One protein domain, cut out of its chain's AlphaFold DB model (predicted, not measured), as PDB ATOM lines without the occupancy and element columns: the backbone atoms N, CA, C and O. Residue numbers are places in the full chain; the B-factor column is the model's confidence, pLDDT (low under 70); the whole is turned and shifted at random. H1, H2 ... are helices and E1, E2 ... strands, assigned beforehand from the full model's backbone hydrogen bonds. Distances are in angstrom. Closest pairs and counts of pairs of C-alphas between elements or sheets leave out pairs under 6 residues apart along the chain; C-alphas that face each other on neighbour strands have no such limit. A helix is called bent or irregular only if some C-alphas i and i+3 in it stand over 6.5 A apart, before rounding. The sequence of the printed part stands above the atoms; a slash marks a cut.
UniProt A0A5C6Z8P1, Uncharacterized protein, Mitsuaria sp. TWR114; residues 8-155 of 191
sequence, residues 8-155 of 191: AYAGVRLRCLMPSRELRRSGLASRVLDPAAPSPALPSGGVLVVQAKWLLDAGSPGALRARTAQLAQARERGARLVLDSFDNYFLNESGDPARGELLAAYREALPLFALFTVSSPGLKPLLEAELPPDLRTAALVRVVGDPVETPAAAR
ATOM      1  N   ALA A   8     -27.978   2.217  61.837       35.81
ATOM      2  CA  ALA A   8     -26.519   2.106  61.755       35.81
ATOM      3  C   ALA A   8     -25.820   2.440  63.089       35.81
ATOM      4  O   ALA A   8     -24.739   1.931  63.372       35.81
ATOM      5  N   TYR A   9     -26.457   3.250  63.944       36.41
ATOM      6  CA  TYR A   9     -25.930   3.639  65.258       36.41
ATOM      7  C   TYR A   9     -26.572   2.875  66.424       36.41
ATOM      8  O   TYR A   9     -26.035   2.885  67.535       36.41
ATOM      9  N   ALA A  10     -27.699   2.193  66.194       38.50
ATOM     10  CA  ALA A  10     -28.374   1.392  67.212       38.50
ATOM     11  C   ALA A  10     -27.529   0.175  67.630       38.50
ATOM     12  O   ALA A  10     -27.371  -0.074  68.826       38.50
ATOM     13  N   GLY A  11     -26.899  -0.511  66.666       45.03
ATOM     14  CA  GLY A  11     -25.949  -1.599  66.935       45.03
ATOM     15  C   GLY A  11     -24.731  -1.127  67.734       45.03
ATOM     16  O   GLY A  11     -24.372  -1.740  68.736       45.03
ATOM     17  N   VAL A  12     -24.175   0.038  67.379       49.41
ATOM     18  CA  VAL A  12     -23.011   0.639  68.055       49.41
ATOM     19  C   VAL A  12     -23.305   0.998  69.519       49.41
ATOM     20  O   VAL A  12     -22.446   0.820  70.376       49.41
ATOM     21  N   ARG A  13     -24.526   1.445  69.846       50.84
ATOM     22  CA  ARG A  13     -24.913   1.781  71.231       50.84
ATOM     23  C   ARG A  13     -25.268   0.568  72.091       50.84
ATOM     24  O   ARG A  13     -25.059   0.624  73.302       50.84
ATOM     25  N   LEU A  14     -25.781  -0.514  71.499       52.09
ATOM     26  CA  LEU A  14     -25.987  -1.774  72.223       52.09
ATOM     27  C   LEU A  14     -24.654  -2.402  72.645       52.09
ATOM     28  O   LEU A  14     -24.556  -2.883  73.774       52.09
ATOM     29  N   ARG A  15     -23.620  -2.308  71.790       55.78
ATOM     30  CA  ARG A  15     -22.249  -2.761  72.092       55.78
ATOM     31  C   ARG A  15     -21.759  -2.170  73.416       55.78
ATOM     32  O   ARG A  15     -21.445  -2.912  74.337       55.78
ATOM     33  N   CYS A  16     -21.876  -0.853  73.587       56.59
ATOM     34  CA  CYS A  16     -21.461  -0.123  74.792       56.59
ATOM     35  C   CYS A  16     -22.131  -0.551  76.116       56.59
ATOM     36  O   CYS A  16     -21.667  -0.173  77.193       56.59
ATOM     37  N   LEU A  17     -23.245  -1.291  76.069       62.28
ATOM     38  CA  LEU A  17     -23.944  -1.782  77.262       62.28
ATOM     39  C   LEU A  17     -23.531  -3.211  77.646       62.28
ATOM     40  O   LEU A  17     -23.809  -3.638  78.771       62.28
ATOM     41  N   MET A  18     -22.856  -3.943  76.756       64.38
ATOM     42  CA  MET A  18     -22.466  -5.334  76.989       64.38
ATOM     43  C   MET A  18     -21.470  -5.510  78.140       64.38
ATOM     44  O   MET A  18     -21.723  -6.373  78.982       64.38
ATOM     45  N   PRO A  19     -20.411  -4.687  78.293       63.62
ATOM     46  CA  PRO A  19     -19.475  -4.856  79.401       63.62
ATOM     47  C   PRO A  19     -20.169  -4.651  80.746       63.62
ATOM     48  O   PRO A  19     -19.997  -5.441  81.667       63.62
ATOM     49  N   SER A  20     -21.044  -3.644  80.850       63.75
ATOM     50  CA  SER A  20     -21.815  -3.405  82.078       63.75
ATOM     51  C   SER A  20     -22.821  -4.507  82.388       63.75
ATOM     52  O   SER A  20     -23.122  -4.762  83.553       63.75
ATOM     53  N   ARG A  21     -23.339  -5.189  81.367       65.50
ATOM     54  CA  ARG A  21     -24.191  -6.358  81.555       65.50
ATOM     55  C   ARG A  21     -23.400  -7.569  82.041       65.50
ATOM     56  O   ARG A  21     -23.853  -8.217  82.979       65.50
ATOM     57  N   GLU A  22     -22.257  -7.876  81.436       65.50
ATOM     58  CA  GLU A  22     -21.410  -8.998  81.864       65.50
ATOM     59  C   GLU A  22     -20.876  -8.787  83.288       65.50
ATOM     60  O   GLU A  22     -20.899  -9.700  84.118       65.50
ATOM     61  N   LEU A  23     -20.520  -7.544  83.626       63.91
ATOM     62  CA  LEU A  23     -20.183  -7.151  84.993       63.91
ATOM     63  C   LEU A  23     -21.370  -7.367  85.943       63.91
ATOM     64  O   LEU A  23     -21.201  -7.983  86.994       63.91
ATOM     65  N   ARG A  24     -22.588  -6.973  85.548       65.19
ATOM     66  CA  ARG A  24     -23.805  -7.201  86.345       65.19
ATOM     67  C   ARG A  24     -24.147  -8.685  86.510       65.19
ATOM     68  O   ARG A  24     -24.530  -9.083  87.605       65.19
ATOM     69  N   ARG A  25     -24.000  -9.509  85.462       62.16
ATOM     70  CA  ARG A  25     -24.151 -10.980  85.533       62.16
ATOM     71  C   ARG A  25     -23.176 -11.595  86.536       62.16
ATOM     72  O   ARG A  25     -23.521 -12.560  87.203       62.16
ATOM     73  N   SER A  26     -22.004 -10.985  86.680       57.72
ATOM     74  CA  SER A  26     -20.974 -11.367  87.650       57.72
ATOM     75  C   SER A  26     -21.168 -10.727  89.036       57.72
ATOM     76  O   SER A  26     -20.272 -10.802  89.871       57.72
ATOM     77  N   GLY A  27     -22.305 -10.065  89.290       54.00
ATOM     78  CA  GLY A  27     -22.625  -9.423  90.571       54.00
ATOM     79  C   GLY A  27     -21.925  -8.081  90.822       54.00
ATOM     80  O   GLY A  27     -22.021  -7.538  91.920       54.00
ATOM     81  N   LEU A  28     -21.235  -7.515  89.829       62.03
ATOM     82  CA  LEU A  28     -20.509  -6.253  89.963       62.03
ATOM     83  C   LEU A  28     -21.384  -5.074  89.525       62.03
ATOM     84  O   LEU A  28     -21.788  -4.967  88.365       62.03
ATOM     85  N   ALA A  29     -21.648  -4.152  90.453       66.94
ATOM     86  CA  ALA A  29     -22.268  -2.874  90.128       66.94
ATOM     87  C   ALA A  29     -21.283  -2.012  89.319       66.94
ATOM     88  O   ALA A  29     -20.202  -1.662  89.803       66.94
ATOM     89  N   SER A  30     -21.660  -1.672  88.086       69.94
ATOM     90  CA  SER A  30     -20.854  -0.851  87.185       69.94
ATOM     91  C   SER A  30     -21.603   0.391  86.712       69.94
ATOM     92  O   SER A  30     -22.826   0.386  86.542       69.94
ATOM     93  N   ARG A  31     -20.845   1.457  86.456       74.94
ATOM     94  CA  ARG A  31     -21.312   2.674  85.789       74.94
ATOM     95  C   ARG A  31     -20.603   2.797  84.445       74.94
ATOM     96  O   ARG A  31     -19.381   2.707  84.389       74.94
ATOM     97  N   VAL A  32     -21.362   3.013  83.372       70.12
ATOM     98  CA  VAL A  32     -20.794   3.403  82.072       70.12
ATOM     99  C   VAL A  32     -20.548   4.902  82.099       70.12
ATOM    100  O   VAL A  32     -21.425   5.665  82.515       70.12
ATOM    101  N   LEU A  33     -19.360   5.318  81.679       70.50
ATOM    102  CA  LEU A  33     -19.058   6.725  81.472       70.50
ATOM    103  C   LEU A  33     -19.931   7.271  80.335       70.50
ATOM    104  O   LEU A  33     -19.906   6.724  79.236       70.50
ATOM    105  N   ASP A  34     -20.704   8.325  80.601       67.06
ATOM    106  CA  ASP A  34     -21.521   8.970  79.573       67.06
ATOM    107  C   ASP A  34     -20.621   9.809  78.651       67.06
ATOM    108  O   ASP A  34     -20.054  10.807  79.109       67.06
ATOM    109  N   PRO A  35     -20.478   9.438  77.365       59.56
ATOM    110  CA  PRO A  35     -19.608  10.154  76.447       59.56
ATOM    111  C   PRO A  35     -20.120  11.557  76.092       59.56
ATOM    112  O   PRO A  35     -19.337  12.367  75.604       59.56
ATOM    113  N   ALA A  36     -21.404  11.860  76.324       60.12
ATOM    114  CA  ALA A  36     -21.993  13.172  76.045       60.12
ATOM    115  C   ALA A  36     -21.818  14.177  77.199       60.12
ATOM    116  O   ALA A  36     -22.100  15.363  77.028       60.12
ATOM    117  N   ALA A  37     -21.358  13.727  78.371       58.12
ATOM    118  CA  ALA A  37     -21.121  14.607  79.504       58.12
ATOM    119  C   ALA A  37     -19.834  15.434  79.278       58.12
ATOM    120  O   ALA A  37     -18.764  14.849  79.102       58.12
ATOM    121  N   PRO A  38     -19.888  16.782  79.328       49.06
ATOM    122  CA  PRO A  38     -18.712  17.635  79.108       49.06
ATOM    123  C   PRO A  38     -17.626  17.453  80.180       49.06
ATOM    124  O   PRO A  38     -16.439  17.612  79.910       49.06
ATOM    125  N   SER A  39     -18.042  17.108  81.400       56.19
ATOM    126  CA  SER A  39     -17.182  16.723  82.518       56.19
ATOM    127  C   SER A  39     -17.989  15.796  83.429       56.19
ATOM    128  O   SER A  39     -18.699  16.263  84.325       56.19
ATOM    129  N   PRO A  40     -18.018  14.484  83.151       63.47
ATOM    130  CA  PRO A  40     -18.751  13.560  83.998       63.47
ATOM    131  C   PRO A  40     -18.088  13.542  85.375       63.47
ATOM    132  O   PRO A  40     -16.898  13.255  85.491       63.47
ATOM    133  N   ALA A  41     -18.857  13.811  86.433       67.88
ATOM    134  CA  ALA A  41     -18.398  13.558  87.792       67.88
ATOM    135  C   ALA A  41     -18.059  12.064  87.918       67.88
ATOM    136  O   ALA A  41     -18.954  11.208  87.952       67.88
ATOM    137  N   LEU A  42     -16.761  11.754  87.910       73.88
ATOM    138  CA  LEU A  42     -16.279  10.385  87.962       73.88
ATOM    139  C   LEU A  42     -16.530   9.818  89.360       73.88
ATOM    140  O   LEU A  42     -16.181  10.470  90.350       73.88
ATOM    141  N   PRO A  43     -17.126   8.619  89.466       72.81
ATOM    142  CA  PRO A  43     -17.373   8.009  90.760       72.81
ATOM    143  C   PRO A  43     -16.051   7.768  91.495       72.81
ATOM    144  O   PRO A  43     -15.036   7.441  90.885       72.81
ATOM    145  N   SER A  44     -16.083   7.908  92.817       70.38
ATOM    146  CA  SER A  44     -14.929   7.622  93.674       70.38
ATOM    147  C   SER A  44     -14.743   6.124  93.944       70.38
ATOM    148  O   SER A  44     -13.704   5.738  94.440       70.38
ATOM    149  N   GLY A  45     -15.712   5.264  93.613       75.81
ATOM    150  CA  GLY A  45     -15.628   3.823  93.869       75.81
ATOM    151  C   GLY A  45     -16.515   2.990  92.947       75.81
ATOM    152  O   GLY A  45     -17.325   3.526  92.188       75.81
ATOM    153  N   GLY A  46     -16.357   1.667  93.024       83.00
ATOM    154  CA  GLY A  46     -17.063   0.709  92.168       83.00
ATOM    155  C   GLY A  46     -16.381   0.509  90.812       83.00
ATOM    156  O   GLY A  46     -15.214   0.855  90.639       83.00
ATOM    157  N   VAL A  47     -17.091  -0.084  89.849       82.75
ATOM    158  CA  VAL A  47     -16.544  -0.338  88.507       82.75
ATOM    159  C   VAL A  47     -16.965   0.766  87.539       82.75
ATOM    160  O   VAL A  47     -18.158   1.008  87.352       82.75
ATOM    161  N   LEU A  48     -15.996   1.410  86.890       84.69
ATOM    162  CA  LEU A  48     -16.227   2.396  85.837       84.69
ATOM    163  C   LEU A  48     -15.840   1.803  84.479       84.69
ATOM    164  O   LEU A  48     -14.672   1.503  84.240       84.69
ATOM    165  N   VAL A  49     -16.822   1.658  83.592       84.69
ATOM    166  CA  VAL A  49     -16.608   1.243  82.201       84.69
ATOM    167  C   VAL A  49     -16.370   2.488  81.355       84.69
ATOM    168  O   VAL A  49     -17.255   3.339  81.233       84.69
ATOM    169  N   VAL A  50     -15.175   2.595  80.783       86.00
ATOM    170  CA  VAL A  50     -14.739   3.720  79.954       86.00
ATOM    171  C   VAL A  50     -14.709   3.282  78.502       86.00
ATOM    172  O   VAL A  50     -14.025   2.325  78.159       86.00
ATOM    173  N   GLN A  51     -15.413   4.001  77.638       84.38
ATOM    174  CA  GLN A  51     -15.389   3.736  76.203       84.38
ATOM    175  C   GLN A  51     -14.086   4.249  75.594       84.38
ATOM    176  O   GLN A  51     -13.752   5.423  75.753       84.38
ATOM    177  N   ALA A  52     -13.388   3.406  74.834       85.69
ATOM    178  CA  ALA A  52     -12.198   3.806  74.085       85.69
ATOM    179  C   ALA A  52     -12.477   5.013  73.171       85.69
ATOM    180  O   ALA A  52     -11.700   5.966  73.141       85.69
ATOM    181  N   LYS A  53     -13.655   5.037  72.529       83.00
ATOM    182  CA  LYS A  53     -14.122   6.182  71.737       83.00
ATOM    183  C   LYS A  53     -14.132   7.491  72.525       83.00
ATOM    184  O   LYS A  53     -13.742   8.513  71.981       83.00
ATOM    185  N   TRP A  54     -14.528   7.476  73.799       84.44
ATOM    186  CA  TRP A  54     -14.519   8.687  74.618       84.44
ATOM    187  C   TRP A  54     -13.100   9.208  74.847       84.44
ATOM    188  O   TRP A  54     -12.905  10.412  74.865       84.44
ATOM    189  N   LEU A  55     -12.084   8.355  74.976       87.25
ATOM    190  CA  LEU A  55     -10.701   8.840  75.062       87.25
ATOM    191  C   LEU A  55     -10.242   9.457  73.734       87.25
ATOM    192  O   LEU A  55      -9.635  10.525  73.731       87.25
ATOM    193  N   LEU A  56     -10.587   8.828  72.613       85.75
ATOM    194  CA  LEU A  56     -10.154   9.250  71.277       85.75
ATOM    195  C   LEU A  56     -10.909  10.485  70.757       85.75
ATOM    196  O   LEU A  56     -10.313  11.348  70.119       85.75
ATOM    197  N   ASP A  57     -12.179  10.653  71.126       84.81
ATOM    198  CA  ASP A  57     -12.985  11.847  70.837       84.81
ATOM    199  C   ASP A  57     -12.515  13.078  71.653       84.81
ATOM    200  O   ASP A  57     -13.168  14.120  71.659       84.81
ATOM    201  N   ALA A  58     -11.395  12.993  72.384       84.19
ATOM    202  CA  ALA A  58     -10.749  14.159  72.989       84.19
ATOM    203  C   ALA A  58     -10.162  15.109  71.933       84.19
ATOM    204  O   ALA A  58      -9.932  16.282  72.223       84.19
ATOM    205  N   GLY A  59      -9.912  14.609  70.719       80.69
ATOM    206  CA  GLY A  59      -9.500  15.410  69.565       80.69
ATOM    207  C   GLY A  59      -8.048  15.899  69.592       80.69
ATOM    208  O   GLY A  59      -7.581  16.433  68.595       80.69
ATOM    209  N   SER A  60      -7.315  15.712  70.695       89.94
ATOM    210  CA  SER A  60      -5.874  15.978  70.768       89.94
ATOM    211  C   SER A  60      -5.181  15.126  71.842       89.94
ATOM    212  O   SER A  60      -5.826  14.745  72.827       89.94
ATOM    213  N   PRO A  61      -3.860  14.883  71.721       93.50
ATOM    214  CA  PRO A  61      -3.077  14.188  72.745       93.50
ATOM    215  C   PRO A  61      -3.170  14.842  74.131       93.50
ATOM    216  O   PRO A  61      -3.328  14.154  75.138       93.50
ATOM    217  N   GLY A  62      -3.121  16.178  74.198       94.69
ATOM    218  CA  GLY A  62      -3.219  16.920  75.459       94.69
ATOM    219  C   GLY A  62      -4.575  16.741  76.149       94.69
ATOM    220  O   GLY A  62      -4.630  16.463  77.346       94.69
ATOM    221  N   ALA A  63      -5.671  16.823  75.388       91.56
ATOM    222  CA  ALA A  63      -7.014  16.608  75.921       91.56
ATOM    223  C   ALA A  63      -7.241  15.149  76.356       91.56
ATOM    224  O   ALA A  63      -7.887  14.904  77.378       91.56
ATOM    225  N   LEU A  64      -6.675  14.181  75.626       93.75
ATOM    226  CA  LEU A  64      -6.710  12.772  76.012       93.75
ATOM    227  C   LEU A  64      -5.973  12.566  77.338       93.75
ATOM    228  O   LEU A  64      -6.549  12.007  78.267       93.75
ATOM    229  N   ARG A  65      -4.748  13.090  77.483       95.06
ATOM    230  CA  ARG A  65      -3.989  13.012  78.745       95.06
ATOM    231  C   ARG A  65      -4.720  13.670  79.914       95.06
ATOM    232  O   ARG A  65      -4.696  13.132  81.017       95.06
ATOM    233  N   ALA A  66      -5.427  14.777  79.685       92.19
ATOM    234  CA  ALA A  66      -6.263  15.396  80.713       92.19
ATOM    235  C   ALA A  66      -7.403  14.464  81.170       92.19
ATOM    236  O   ALA A  66      -7.626  14.306  82.371       92.19
ATOM    237  N   ARG A  67      -8.081  13.781  80.235       91.81
ATOM    238  CA  ARG A  67      -9.078  12.741  80.553       91.81
ATOM    239  C   ARG A  67      -8.448  11.560  81.300       91.81
ATOM    240  O   ARG A  67      -8.999  11.101  82.297       91.81
ATOM    241  N   THR A  68      -7.272  11.111  80.872       93.69
ATOM    242  CA  THR A  68      -6.491  10.055  81.536       93.69
ATOM    243  C   THR A  68      -6.139  10.433  82.976       93.69
ATOM    244  O   THR A  68      -6.323   9.619  83.877       93.69
ATOM    245  N   ALA A  69      -5.730  11.678  83.232       93.31
ATOM    246  CA  ALA A  69      -5.455  12.164  84.584       93.31
ATOM    247  C   ALA A  69      -6.712  12.148  85.473       93.31
ATOM    248  O   ALA A  69      -6.646  11.737  86.630       93.31
ATOM    249  N   GLN A  70      -7.880  12.516  84.936       91.19
ATOM    250  CA  GLN A  70      -9.150  12.414  85.671       91.19
ATOM    251  C   GLN A  70      -9.483  10.959  86.039       91.19
ATOM    252  O   GLN A  70      -9.917  10.684  87.160       91.19
ATOM    253  N   LEU A  71      -9.254  10.016  85.118       92.12
ATOM    254  CA  LEU A  71      -9.436   8.586  85.372       92.12
ATOM    255  C   LEU A  71      -8.457   8.061  86.427       92.12
ATOM    256  O   LEU A  71      -8.867   7.297  87.299       92.12
ATOM    257  N   ALA A  72      -7.195   8.494  86.384       93.19
ATOM    258  CA  ALA A  72      -6.194   8.139  87.385       93.19
ATOM    259  C   ALA A  72      -6.642   8.574  88.787       93.19
ATOM    260  O   ALA A  72      -6.680   7.750  89.697       93.19
ATOM    261  N   GLN A  73      -7.125   9.810  88.934       91.38
ATOM    262  CA  GLN A  73      -7.677  10.286  90.206       91.38
ATOM    263  C   GLN A  73      -8.903   9.474  90.657       91.38
ATOM    264  O   GLN A  73      -9.079   9.219  91.845       91.38
ATOM    265  N   ALA A  74      -9.782   9.062  89.735       89.12
ATOM    266  CA  ALA A  74     -10.913   8.200  90.084       89.12
ATOM    267  C   ALA A  74     -10.443   6.826  90.590       89.12
ATOM    268  O   ALA A  74     -10.985   6.313  91.569       89.12
ATOM    269  N   ARG A  75      -9.405   6.258  89.965       90.44
ATOM    270  CA  ARG A  75      -8.775   5.007  90.401       90.44
ATOM    271  C   ARG A  75      -8.132   5.140  91.778       90.44
ATOM    272  O   ARG A  75      -8.359   4.279  92.620       90.44
ATOM    273  N   GLU A  76      -7.386   6.213  92.021       90.88
ATOM    274  CA  GLU A  76      -6.781   6.513  93.328       90.88
ATOM    275  C   GLU A  76      -7.831   6.625  94.438       90.88
ATOM    276  O   GLU A  76      -7.597   6.186  95.560       90.88
ATOM    277  N   ARG A  77      -9.021   7.145  94.115       88.00
ATOM    278  CA  ARG A  77     -10.150   7.206  95.054       88.00
ATOM    279  C   ARG A  77     -10.838   5.857  95.300       88.00
ATOM    280  O   ARG A  77     -11.613   5.767  96.249       88.00
ATOM    281  N   GLY A  78     -10.541   4.827  94.502       86.81
ATOM    282  CA  GLY A  78     -11.063   3.466  94.666       86.81
ATOM    283  C   GLY A  78     -11.895   2.931  93.495       86.81
ATOM    284  O   GLY A  78     -12.474   1.847  93.607       86.81
ATOM    285  N   ALA A  79     -11.988   3.646  92.369       88.25
ATOM    286  CA  ALA A  79     -12.666   3.126  91.184       88.25
ATOM    287  C   ALA A  79     -11.826   2.046  90.481       88.25
ATOM    288  O   ALA A  79     -10.640   2.220  90.202       88.25
ATOM    289  N   ARG A  80     -12.460   0.934  90.104       88.06
ATOM    290  CA  ARG A  80     -11.865  -0.064  89.213       88.06
ATOM    291  C   ARG A  80     -12.239   0.260  87.776       88.06
ATOM    292  O   ARG A  80     -13.416   0.245  87.419       88.06
ATOM    293  N   LEU A  81     -11.239   0.538  86.949       88.94
ATOM    294  CA  LEU A  81     -11.450   0.940  85.563       88.94
ATOM    295  C   LEU A  81     -11.480  -0.276  84.635       88.94
ATOM    296  O   LEU A  81     -10.600  -1.138  84.697       88.94
ATOM    297  N   VAL A  82     -12.479  -0.311  83.758       87.25
ATOM    298  CA  VAL A  82     -12.622  -1.284  82.671       87.25
ATOM    299  C   VAL A  82     -12.612  -0.523  81.356       87.25
ATOM    300  O   VAL A  82     -13.428   0.382  81.175       87.25
ATOM    301  N   LEU A  83     -11.697  -0.873  80.454       88.19
ATOM    302  CA  LEU A  83     -11.660  -0.277  79.126       88.19
ATOM    303  C   LEU A  83     -12.552  -1.062  78.184       88.19
ATOM    304  O   LEU A  83     -12.367  -2.262  77.984       88.19
ATOM    305  N   ASP A  84     -13.472  -0.345  77.570       84.44
ATOM    306  CA  ASP A  84     -14.332  -0.870  76.543       84.44
ATOM    307  C   ASP A  84     -13.798  -0.526  75.147       84.44
ATOM    308  O   ASP A  84     -13.988   0.588  74.648       84.44
ATOM    309  N   SER A  85     -13.083  -1.480  74.542       80.12
ATOM    310  CA  SER A  85     -12.360  -1.338  73.273       80.12
ATOM    311  C   SER A  85     -13.030  -2.146  72.158       80.12
ATOM    312  O   SER A  85     -12.431  -3.030  71.547       80.12
ATOM    313  N   PHE A  86     -14.303  -1.849  71.891       72.62
ATOM    314  CA  PHE A  86     -15.113  -2.573  70.904       72.62
ATOM    315  C   PHE A  86     -14.717  -2.391  69.442       72.62
ATOM    316  O   PHE A  86     -15.142  -3.185  68.601       72.62
ATOM    317  N   ASP A  87     -13.983  -1.331  69.142       68.75
ATOM    318  CA  ASP A  87     -13.621  -0.953  67.785       68.75
ATOM    319  C   ASP A  87     -12.108  -1.068  67.597       68.75
ATOM    320  O   ASP A  87     -11.329  -1.074  68.556       68.75
ATOM    321  N   ASN A  88     -11.691  -1.167  66.343       66.88
ATOM    322  CA  ASN A  88     -10.312  -1.402  65.984       66.88
ATOM    323  C   ASN A  88      -9.564  -0.094  65.730       66.88
ATOM    324  O   ASN A  88      -9.278   0.302  64.596       66.88
ATOM    325  N   TYR A  89      -9.255   0.604  66.817       70.81
ATOM    326  CA  TYR A  89      -8.545   1.876  66.731       70.81
ATOM    327  C   TYR A  89      -7.086   1.723  66.282       70.81
ATOM    328  O   TYR A  89      -6.541   2.676  65.725       70.81
ATOM    329  N   PHE A  90      -6.497   0.534  66.454       70.75
ATOM    330  CA  PHE A  90      -5.092   0.252  66.160       70.75
ATOM    331  C   PHE A  90      -4.829  -0.273  64.735       70.75
ATOM    332  O   PHE A  90      -3.752  -0.010  64.216       70.75
ATOM    333  N   LEU A  91      -5.780  -0.938  64.058       62.44
ATOM    334  CA  LEU A  91      -5.577  -1.411  62.668       62.44
ATOM    335  C   LEU A  91      -5.745  -0.337  61.594       62.44
ATOM    336  O   LEU A  91      -5.372  -0.549  60.443       62.44
ATOM    337  N   ASN A  92      -6.339   0.802  61.931       58.06
ATOM    338  CA  ASN A  92      -6.538   1.880  60.974       58.06
ATOM    339  C   ASN A  92      -5.267   2.737  60.890       58.06
ATOM    340  O   ASN A  92      -5.246   3.876  61.368       58.06
ATOM    341  N   GLU A  93      -4.207   2.175  60.306       54.69
ATOM    342  CA  GLU A  93      -3.017   2.923  59.899       54.69
ATOM    343  C   GLU A  93      -3.414   3.902  58.788       54.69
ATOM    344  O   GLU A  93      -3.437   3.572  57.607       54.69
ATOM    345  N   SER A  94      -3.796   5.123  59.162       63.19
ATOM    346  CA  SER A  94      -4.235   6.134  58.194       63.19
ATOM    347  C   SER A  94      -3.080   6.928  57.580       63.19
ATOM    348  O   SER A  94      -3.335   7.859  56.822       63.19
ATOM    349  N   GLY A  95      -1.826   6.629  57.952       65.25
ATOM    350  CA  GLY A  95      -0.645   7.422  57.582       65.25
ATOM    351  C   GLY A  95      -0.656   8.865  58.114       65.25
ATOM    352  O   GLY A  95       0.223   9.645  57.769       65.25
ATOM    353  N   ASP A  96      -1.644   9.223  58.940       81.75
ATOM    354  CA  ASP A  96      -1.846  10.565  59.489       81.75
ATOM    355  C   ASP A  96      -1.013  10.741  60.771       81.75
ATOM    356  O   ASP A  96      -1.295  10.065  61.772       81.75
ATOM    357  N   PRO A  97      -0.020  11.652  60.785       82.38
ATOM    358  CA  PRO A  97       0.789  11.918  61.970       82.38
ATOM    359  C   PRO A  97      -0.044  12.335  63.187       82.38
ATOM    360  O   PRO A  97       0.235  11.884  64.297       82.38
ATOM    361  N   ALA A  98      -1.115  13.114  62.992       82.12
ATOM    362  CA  ALA A  98      -1.965  13.574  64.088       82.12
ATOM    363  C   ALA A  98      -2.713  12.404  64.745       82.12
ATOM    364  O   ALA A  98      -2.833  12.325  65.972       82.12
ATOM    365  N   ARG A  99      -3.165  11.437  63.937       82.12
ATOM    366  CA  ARG A  99      -3.733  10.184  64.443       82.12
ATOM    367  C   ARG A  99      -2.679   9.342  65.160       82.12
ATOM    368  O   ARG A  99      -2.987   8.758  66.197       82.12
ATOM    369  N   GLY A 100      -1.453   9.293  64.640       84.94
ATOM    370  CA  GLY A 100      -0.327   8.601  65.272       84.94
ATOM    371  C   GLY A 100      -0.039   9.119  66.683       84.94
ATOM    372  O   GLY A 100       0.043   8.331  67.626       84.94
ATOM    373  N   GLU A 101       0.021  10.440  66.854       88.69
ATOM    374  CA  GLU A 101       0.209  11.081  68.162       88.69
ATOM    375  C   GLU A 101      -0.960  10.822  69.119       88.69
ATOM    376  O   GLU A 101      -0.755  10.555  70.307       88.69
ATOM    377  N   LEU A 102      -2.197  10.854  68.615       88.81
ATOM    378  CA  LEU A 102      -3.380  10.545  69.418       88.81
ATOM    379  C   LEU A 102      -3.377   9.084  69.891       88.81
ATOM    380  O   LEU A 102      -3.684   8.814  71.053       88.81
ATOM    381  N   LEU A 103      -2.993   8.141  69.024       88.06
ATOM    382  CA  LEU A 103      -2.853   6.727  69.382       88.06
ATOM    383  C   LEU A 103      -1.704   6.495  70.370       88.06
ATOM    384  O   LEU A 103      -1.841   5.664  71.265       88.06
ATOM    385  N   ALA A 104      -0.599   7.237  70.261       89.62
ATOM    386  CA  ALA A 104       0.472   7.198  71.254       89.62
ATOM    387  C   ALA A 104      -0.034   7.638  72.640       89.62
ATOM    388  O   ALA A 104       0.140   6.908  73.614       89.62
ATOM    389  N   ALA A 105      -0.763   8.754  72.719       92.44
ATOM    390  CA  ALA A 105      -1.379   9.200  73.971       92.44
ATOM    391  C   ALA A 105      -2.430   8.205  74.500       92.44
ATOM    392  O   ALA A 105      -2.569   8.021  75.709       92.44
ATOM    393  N   TYR A 106      -3.161   7.525  73.614       91.44
ATOM    394  CA  TYR A 106      -4.093   6.470  74.010       91.44
ATOM    395  C   TYR A 106      -3.378   5.254  74.624       91.44
ATOM    396  O   TYR A 106      -3.835   4.744  75.648       91.44
ATOM    397  N   ARG A 107      -2.229   4.835  74.071       90.50
ATOM    398  CA  ARG A 107      -1.391   3.760  74.641       90.50
ATOM    399  C   ARG A 107      -0.919   4.085  76.056       90.50
ATOM    400  O   ARG A 107      -0.972   3.216  76.922       90.50
ATOM    401  N   GLU A 108      -0.545   5.338  76.316       92.56
ATOM    402  CA  GLU A 108      -0.165   5.812  77.659       92.56
ATOM    403  C   GLU A 108      -1.294   5.632  78.694       92.56
ATOM    404  O   GLU A 108      -1.021   5.501  79.885       92.56
ATOM    405  N   ALA A 109      -2.563   5.603  78.267       92.69
ATOM    406  CA  ALA A 109      -3.712   5.435  79.157       92.69
ATOM    407  C   ALA A 109      -4.014   3.967  79.509       92.69
ATOM    408  O   ALA A 109      -4.635   3.709  80.543       92.69
ATOM    409  N   LEU A 110      -3.592   3.002  78.680       91.50
ATOM    410  CA  LEU A 110      -3.904   1.574  78.857       91.50
ATOM    411  C   LEU A 110      -3.526   1.023  80.248       91.50
ATOM    412  O   LEU A 110      -4.345   0.299  80.820       91.50
ATOM    413  N   PRO A 111      -2.387   1.398  80.868       91.19
ATOM    414  CA  PRO A 111      -2.011   0.900  82.193       91.19
ATOM    415  C   PRO A 111      -2.956   1.287  83.337       91.19
ATOM    416  O   PRO A 111      -2.856   0.755  84.449       91.19
ATOM    417  N   LEU A 112      -3.885   2.220  83.108       91.56
ATOM    418  CA  LEU A 112      -4.878   2.581  84.113       91.56
ATOM    419  C   LEU A 112      -5.953   1.509  84.311       91.56
ATOM    420  O   LEU A 112      -6.573   1.473  85.378       91.56
ATOM    421  N   PHE A 113      -6.180   0.658  83.313       90.12
ATOM    422  CA  PHE A 113      -7.312  -0.259  83.267       90.12
ATOM    423  C   PHE A 113      -6.957  -1.645  83.805       90.12
ATOM    424  O   PHE A 113      -5.914  -2.210  83.500       90.12
ATOM    425  N   ALA A 114      -7.860  -2.211  84.606       85.25
ATOM    426  CA  ALA A 114      -7.677  -3.527  85.222       85.25
ATOM    427  C   ALA A 114      -8.255  -4.677  84.376       85.25
ATOM    428  O   ALA A 114      -8.010  -5.848  84.664       85.25
ATOM    429  N   LEU A 115      -9.100  -4.351  83.398       85.94
ATOM    430  CA  LEU A 115      -9.759  -5.297  82.503       85.94
ATOM    431  C   LEU A 115     -10.105  -4.582  81.201       85.94
ATOM    432  O   LEU A 115     -10.442  -3.395  81.207       85.94
ATOM    433  N   PHE A 116     -10.050  -5.330  80.110       86.12
ATOM    434  CA  PHE A 116     -10.324  -4.844  78.769       86.12
ATOM    435  C   PHE A 116     -11.410  -5.700  78.127       86.12
ATOM    436  O   PHE A 116     -11.399  -6.924  78.277       86.12
ATOM    437  N   THR A 117     -12.334  -5.082  77.398       81.00
ATOM    438  CA  THR A 117     -13.343  -5.790  76.602       81.00
ATOM    439  C   THR A 117     -13.192  -5.509  75.115       81.00
ATOM    440  O   THR A 117     -12.883  -4.386  74.722       81.00
ATOM    441  N   VAL A 118     -13.426  -6.533  74.291       77.44
ATOM    442  CA  VAL A 118     -13.408  -6.454  72.822       77.44
ATOM    443  C   VAL A 118     -14.637  -7.152  72.227       77.44
ATOM    444  O   VAL A 118     -15.209  -8.053  72.849       77.44
ATOM    445  N   SER A 119     -15.042  -6.750  71.018       73.06
ATOM    446  CA  SER A 119     -16.214  -7.304  70.313       73.06
ATOM    447  C   SER A 119     -15.982  -8.713  69.787       73.06
ATOM    448  O   SER A 119     -16.887  -9.536  69.853       73.06
ATOM    449  N   SER A 120     -14.784  -9.017  69.285       69.44
ATOM    450  CA  SER A 120     -14.526 -10.283  68.599       69.44
ATOM    451  C   SER A 120     -13.206 -10.934  69.029       69.44
ATOM    452  O   SER A 120     -12.292 -10.250  69.503       69.44
ATOM    453  N   PRO A 121     -13.065 -12.264  68.850       71.69
ATOM    454  CA  PRO A 121     -11.816 -12.968  69.138       71.69
ATOM    455  C   PRO A 121     -10.613 -12.433  68.353       71.69
ATOM    456  O   PRO A 121      -9.504 -12.455  68.874       71.69
ATOM    457  N   GLY A 122     -10.825 -11.915  67.137       73.56
ATOM    458  CA  GLY A 122      -9.758 -11.364  66.296       73.56
ATOM    459  C   GLY A 122      -9.155 -10.057  66.823       73.56
ATOM    460  O   GLY A 122      -7.986  -9.785  66.574       73.56
ATOM    461  N   LEU A 123      -9.911  -9.269  67.599       76.69
ATOM    462  CA  LEU A 123      -9.410  -8.029  68.210       76.69
ATOM    463  C   LEU A 123      -8.574  -8.265  69.466       76.69
ATOM    464  O   LEU A 123      -7.739  -7.434  69.815       76.69
ATOM    465  N   LYS A 124      -8.793  -9.390  70.151       81.12
ATOM    466  CA  LYS A 124      -8.082  -9.728  71.385       81.12
ATOM    467  C   LYS A 124      -6.550  -9.709  71.223       81.12
ATOM    468  O   LYS A 124      -5.927  -8.946  71.956       81.12
ATOM    469  N   PRO A 125      -5.937 -10.459  70.281       81.00
ATOM    470  CA  PRO A 125      -4.481 -10.466  70.138       81.00
ATOM    471  C   PRO A 125      -3.917  -9.098  69.729       81.00
ATOM    472  O   PRO A 125      -2.793  -8.766  70.094       81.00
ATOM    473  N   LEU A 126      -4.701  -8.283  69.012       82.62
ATOM    474  CA  LEU A 126      -4.301  -6.930  68.621       82.62
ATOM    475  C   LEU A 126      -4.221  -6.005  69.834       82.62
ATOM    476  O   LEU A 126      -3.221  -5.324  70.016       82.62
ATOM    477  N   LEU A 127      -5.241  -6.023  70.697       84.00
ATOM    478  CA  LEU A 127      -5.212  -5.236  71.926       84.00
ATOM    479  C   LEU A 127      -4.120  -5.729  72.884       84.00
ATOM    480  O   LEU A 127      -3.433  -4.913  73.487       84.00
ATOM    481  N   GLU A 128      -3.923  -7.045  73.005       86.81
ATOM    482  CA  GLU A 128      -2.862  -7.621  73.844       86.81
ATOM    483  C   GLU A 128      -1.460  -7.188  73.387       86.81
ATOM    484  O   GLU A 128      -0.603  -6.917  74.229       86.81
ATOM    485  N   ALA A 129      -1.225  -7.055  72.078       86.56
ATOM    486  CA  ALA A 129       0.041  -6.552  71.547       86.56
ATOM    487  C   ALA A 129       0.329  -5.095  71.962       86.56
ATOM    488  O   ALA A 129       1.491  -4.723  72.120       86.56
ATOM    489  N   GLU A 130      -0.708  -4.297  72.205       87.31
ATOM    490  CA  GLU A 130      -0.586  -2.893  72.614       87.31
ATOM    491  C   GLU A 130      -0.385  -2.720  74.128       87.31
ATOM    492  O   GLU A 130       0.025  -1.652  74.587       87.31
ATOM    493  N   LEU A 131      -0.640  -3.763  74.924       86.25
ATOM    494  CA  LEU A 131      -0.427  -3.713  76.369       86.25
ATOM    495  C   LEU A 131       1.067  -3.808  76.721       86.25
ATOM    496  O   LEU A 131       1.802  -4.577  76.087       86.25
ATOM    497  N   PRO A 132       1.517  -3.103  77.776       83.50
ATOM    498  CA  PRO A 132       2.824  -3.325  78.386       83.50
ATOM    499  C   PRO A 132       3.062  -4.802  78.748       83.50
ATOM    500  O   PRO A 132       2.109  -5.492  79.124       83.50
ATOM    501  N   PRO A 133       4.308  -5.313  78.665       80.69
ATOM    502  CA  PRO A 133       4.607  -6.730  78.898       80.69
ATOM    503  C   PRO A 133       4.108  -7.283  80.241       80.69
ATOM    504  O   PRO A 133       3.624  -8.411  80.300       80.69
ATOM    505  N   ASP A 134       4.186  -6.484  81.301       78.00
ATOM    506  CA  ASP A 134       3.702  -6.786  82.651       78.00
ATOM    507  C   ASP A 134       2.171  -6.902  82.728       78.00
ATOM    508  O   ASP A 134       1.638  -7.687  83.512       78.00
ATOM    509  N   LEU A 135       1.452  -6.180  81.867       76.25
ATOM    510  CA  LEU A 135      -0.005  -6.249  81.776       76.25
ATOM    511  C   LEU A 135      -0.498  -7.332  80.823       76.25
ATOM    512  O   LEU A 135      -1.615  -7.797  80.996       76.25
ATOM    513  N   ARG A 136       0.303  -7.808  79.868       73.81
ATOM    514  CA  ARG A 136      -0.118  -8.909  78.977       73.81
ATOM    515  C   ARG A 136      -0.428 -10.202  79.732       73.81
ATOM    516  O   ARG A 136      -1.267 -10.982  79.294       73.81
ATOM    517  N   THR A 137       0.241 -10.433  80.858       67.12
ATOM    518  CA  THR A 137       0.053 -11.626  81.697       67.12
ATOM    519  C   THR A 137      -0.953 -11.406  82.828       67.12
ATOM    520  O   THR A 137      -1.620 -12.356  83.238       67.12
ATOM    521  N   ALA A 138      -1.091 -10.169  83.320       61.28
ATOM    522  CA  ALA A 138      -1.949  -9.826  84.456       61.28
ATOM    523  C   ALA A 138      -3.325  -9.254  84.063       61.28
ATOM    524  O   ALA A 138      -4.311  -9.462  84.775       61.28
ATOM    525  N   ALA A 139      -3.413  -8.517  82.953       61.78
ATOM    526  CA  ALA A 139      -4.643  -7.884  82.506       61.78
ATOM    527  C   ALA A 139      -5.514  -8.859  81.712       61.78
ATOM    528  O   ALA A 139      -5.091  -9.501  80.754       61.78
ATOM    529  N   LEU A 140      -6.785  -8.938  82.098       76.00
ATOM    530  CA  LEU A 140      -7.744  -9.814  81.442       76.00
ATOM    531  C   LEU A 140      -8.375  -9.088  80.251       76.00
ATOM    532  O   LEU A 140      -9.195  -8.190  80.444       76.00
ATOM    533  N   VAL A 141      -8.044  -9.504  79.026       79.62
ATOM    534  CA  VAL A 141      -8.817  -9.140  77.828       79.62
ATOM    535  C   VAL A 141      -9.953 -10.149  77.640       79.62
ATOM    536  O   VAL A 141      -9.732 -11.359  77.495       79.62
ATOM    537  N   ARG A 142     -11.197  -9.665  77.679       77.62
ATOM    538  CA  ARG A 142     -12.419 -10.465  77.546       77.62
ATOM    539  C   ARG A 142     -13.132 -10.147  76.239       77.62
ATOM    540  O   ARG A 142     -13.440  -8.997  75.947       77.62
ATOM    541  N   VAL A 143     -13.439 -11.189  75.478       71.62
ATOM    542  CA  VAL A 143     -14.325 -11.075  74.319       71.62
ATOM    543  C   VAL A 143     -15.753 -11.102  74.846       71.62
ATOM    544  O   VAL A 143     -16.151 -12.091  75.458       71.62
ATOM    545  N   VAL A 144     -16.498 -10.020  74.648       68.81
ATOM    546  CA  VAL A 144     -17.892  -9.919  75.113       68.81
ATOM    547  C   VAL A 144     -18.906  -9.993  73.968       68.81
ATOM    548  O   VAL A 144     -20.092 -10.136  74.239       68.81
ATOM    549  N   GLY A 145     -18.452  -9.996  72.709       59.53
ATOM    550  CA  GLY A 145     -19.310 -10.143  71.531       59.53
ATOM    551  C   GLY A 145     -19.773  -8.812  70.932       59.53
ATOM    552  O   GLY A 145     -19.593  -7.746  71.519       59.53
ATOM    553  N   ASP A 146     -20.399  -8.892  69.757       62.50
ATOM    554  CA  ASP A 146     -21.120  -7.799  69.100       62.50
ATOM    555  C   ASP A 146     -22.530  -8.287  68.714       62.50
ATOM    556  O   ASP A 146     -22.640  -9.301  68.022       62.50
ATOM    557  N   PRO A 147     -23.622  -7.609  69.116       51.81
ATOM    558  CA  PRO A 147     -24.986  -7.979  68.733       51.81
ATOM    559  C   PRO A 147     -25.257  -7.888  67.225       51.81
ATOM    560  O   PRO A 147     -26.238  -8.468  66.766       51.81
ATOM    561  N   VAL A 148     -24.417  -7.185  66.457       52.19
ATOM    562  CA  VAL A 148     -24.501  -7.137  64.988       52.19
ATOM    563  C   VAL A 148     -23.939  -8.415  64.357       52.19
ATOM    564  O   VAL A 148     -24.541  -8.947  63.430       52.19
ATOM    565  N   GLU A 149     -22.830  -8.945  64.878       48.44
ATOM    566  CA  GLU A 149     -22.204 -10.177  64.369       48.44
ATOM    567  C   GLU A 149     -22.762 -11.445  65.036       48.44
ATOM    568  O   GLU A 149     -22.676 -12.541  64.487       48.44
ATOM    569  N   THR A 150     -23.374 -11.307  66.216       52.94
ATOM    570  CA  THR A 150     -23.969 -12.404  66.990       52.94
ATOM    571  C   THR A 150     -25.457 -12.126  67.241       52.94
ATOM    572  O   THR A 150     -25.815 -11.616  68.305       52.94
ATOM    573  N   PRO A 151     -26.368 -12.505  66.322       53.88
ATOM    574  CA  PRO A 151     -27.809 -12.255  66.464       53.88
ATOM    575  C   PRO A 151     -28.419 -12.822  67.758       53.88
ATOM    576  O   PRO A 151     -29.385 -12.281  68.292       53.88
ATOM    577  N   ALA A 152     -27.834 -13.889  68.314       55.50
ATOM    578  CA  ALA A 152     -28.243 -14.437  69.608       55.50
ATOM    579  C   ALA A 152     -28.023 -13.453  70.774       55.50
ATOM    580  O   ALA A 152     -28.815 -13.444  71.715       55.50
ATOM    581  N   ALA A 153     -27.006 -12.587  70.694       48.66
ATOM    582  CA  ALA A 153     -26.745 -11.543  71.679       48.66
ATOM    583  C   ALA A 153     -27.738 -10.370  71.576       48.66
ATOM    584  O   ALA A 153     -27.898  -9.639  72.547       48.66
ATOM    585  N   ALA A 154     -28.456 -10.202  70.456       52.56
ATOM    586  CA  ALA A 154     -29.479  -9.160  70.307       52.56
ATOM    587  C   ALA A 154     -30.726  -9.426  71.172       52.56
ATOM    588  O   ALA A 154     -31.224  -8.507  71.825       52.56
ATOM    589  N   ARG A 155     -31.160 -10.697  71.277       55.66
ATOM    590  CA  ARG A 155     -32.307 -11.146  72.112       55.66
ATOM    591  C   ARG A 155     -32.196 -10.715  73.567       55.66
ATOM    592  O   ARG A 155     -33.177 -10.533  74.285       55.66
TER     593      ARG A 155
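AT A GLANCE: This is residues 8 to 155 of the 191 residues of an uncharacterized protein of Mitsuaria sp. TWR114 (UniProt A0A5C6Z8P1). A strongly twisted sheet of five parallel strands runs through the model, with H2 packed on one face and H6 over E4 and E5 on the opposite face. The two longest helices, H4 and H5, run side by side and meet the sheet only near their last residues, while residues 92 to 97 stick out and H1 and H8 sit near each other off the sheet. The printed part has 148 residues, with eight named helices and five named strands in the order H1 H2 E1 E2 H3 H4 E3 H5 E4 H6 H7 E5 H8; the sheet's order is E1 E2 E3 E4 E5. The class is mixed, helices and strands; the whole is compact and rounded, with a radius of gyration of the C-alphas of 14.8 A and spans of 40 by 37 by 33 A.

IN THESE COORDINATES: H1, residues 8 to 15, begins with C-alpha 8 at (-26.519, 2.106, 61.755). H2 is residues 18 to 25, E1 30 to 32, E2 46 to 51, 16.3 A long, and H3 52 to 56. H4, residues 61 to 76, measures 22.3 A; E3, 79 to 84, 15.3 A. H5, residues 97 to 112, measures 24.7 A and is only just irregular: C-alphas 108 and 111 are 6.9 A apart. E4 is residues 115 to 118, H6 123 to 130, H7 133 to 138, E5 140 to 143, and H8 151 to 154, with C-alpha 154 at (-29.479, -9.160, 70.307).

HOW THE PARTS SIT: E1 and E5 are the edge strands. N 31 and O 47 are 2.9 A apart between E1 and E2, N 50 and O 82 2.8 A between E2 and E3, N 83 and O 115 2.9 A between E3 and E4, and N 142 and O 116 2.8 A between E4 and E5, within hydrogen-bond range. Three strand-helix-strand units, parallel neighbour strands joined through helices, have right-handed crossovers: E2, H3 H4, E3; E3, H5, E4; and E4, H6 H7, E5. H2 is on the sheet; the C-alphas of Ser 20 and Ser 30 are its closest to E1, 5.8 A. On the opposite face, H6 runs along the strands at a height over the sheet of 9.3 A, at 24 degrees to E4 on the local plane; it lies over E4 and only just over E5, on which 3 of its C-alphas fall. H3, H4 and H5 only graze the sheet, with residues 52 to 54, 71 to 75 and 109 to 112. H4 and H5 touch at a shallow tilt of 6 degrees, the same way, closest at the C-alphas of Pro 61 and Leu 102, 4.9 A. H3 touches residues 64 to 68 of H4 alone, closest at the C-alphas of Leu 55 and Leu 64, 5.7 A, and residues 102 to 106 of H5 alone, closest at those of Leu 55 and Tyr 106, 7.1 A. H7 is not on the sheet; it is close to H6 but not clearly touching, with the C-alphas of Glu 128 and Arg 136 6.0 A apart. H2, H3, H4 and H6 have each O i to N i+4 pair within hydrogen-bond range, H1 3 of 4, H5 8 of 12 and H7 0 of 2, with 2 of 3 O i to N i+3 pairs; H8 is too short for an i+4 pair.

THE WHOLE: The C-alphas of Gly 27 and Gly 95, the two farthest apart, are 43.1 A apart. The printed part has no cut; the links E1 to E2 and E3 to H5 are long. The mean pLDDT of the printed part is 74.9, and 54 residues are under 70, among them residues 8 to 30 and 144 to 155.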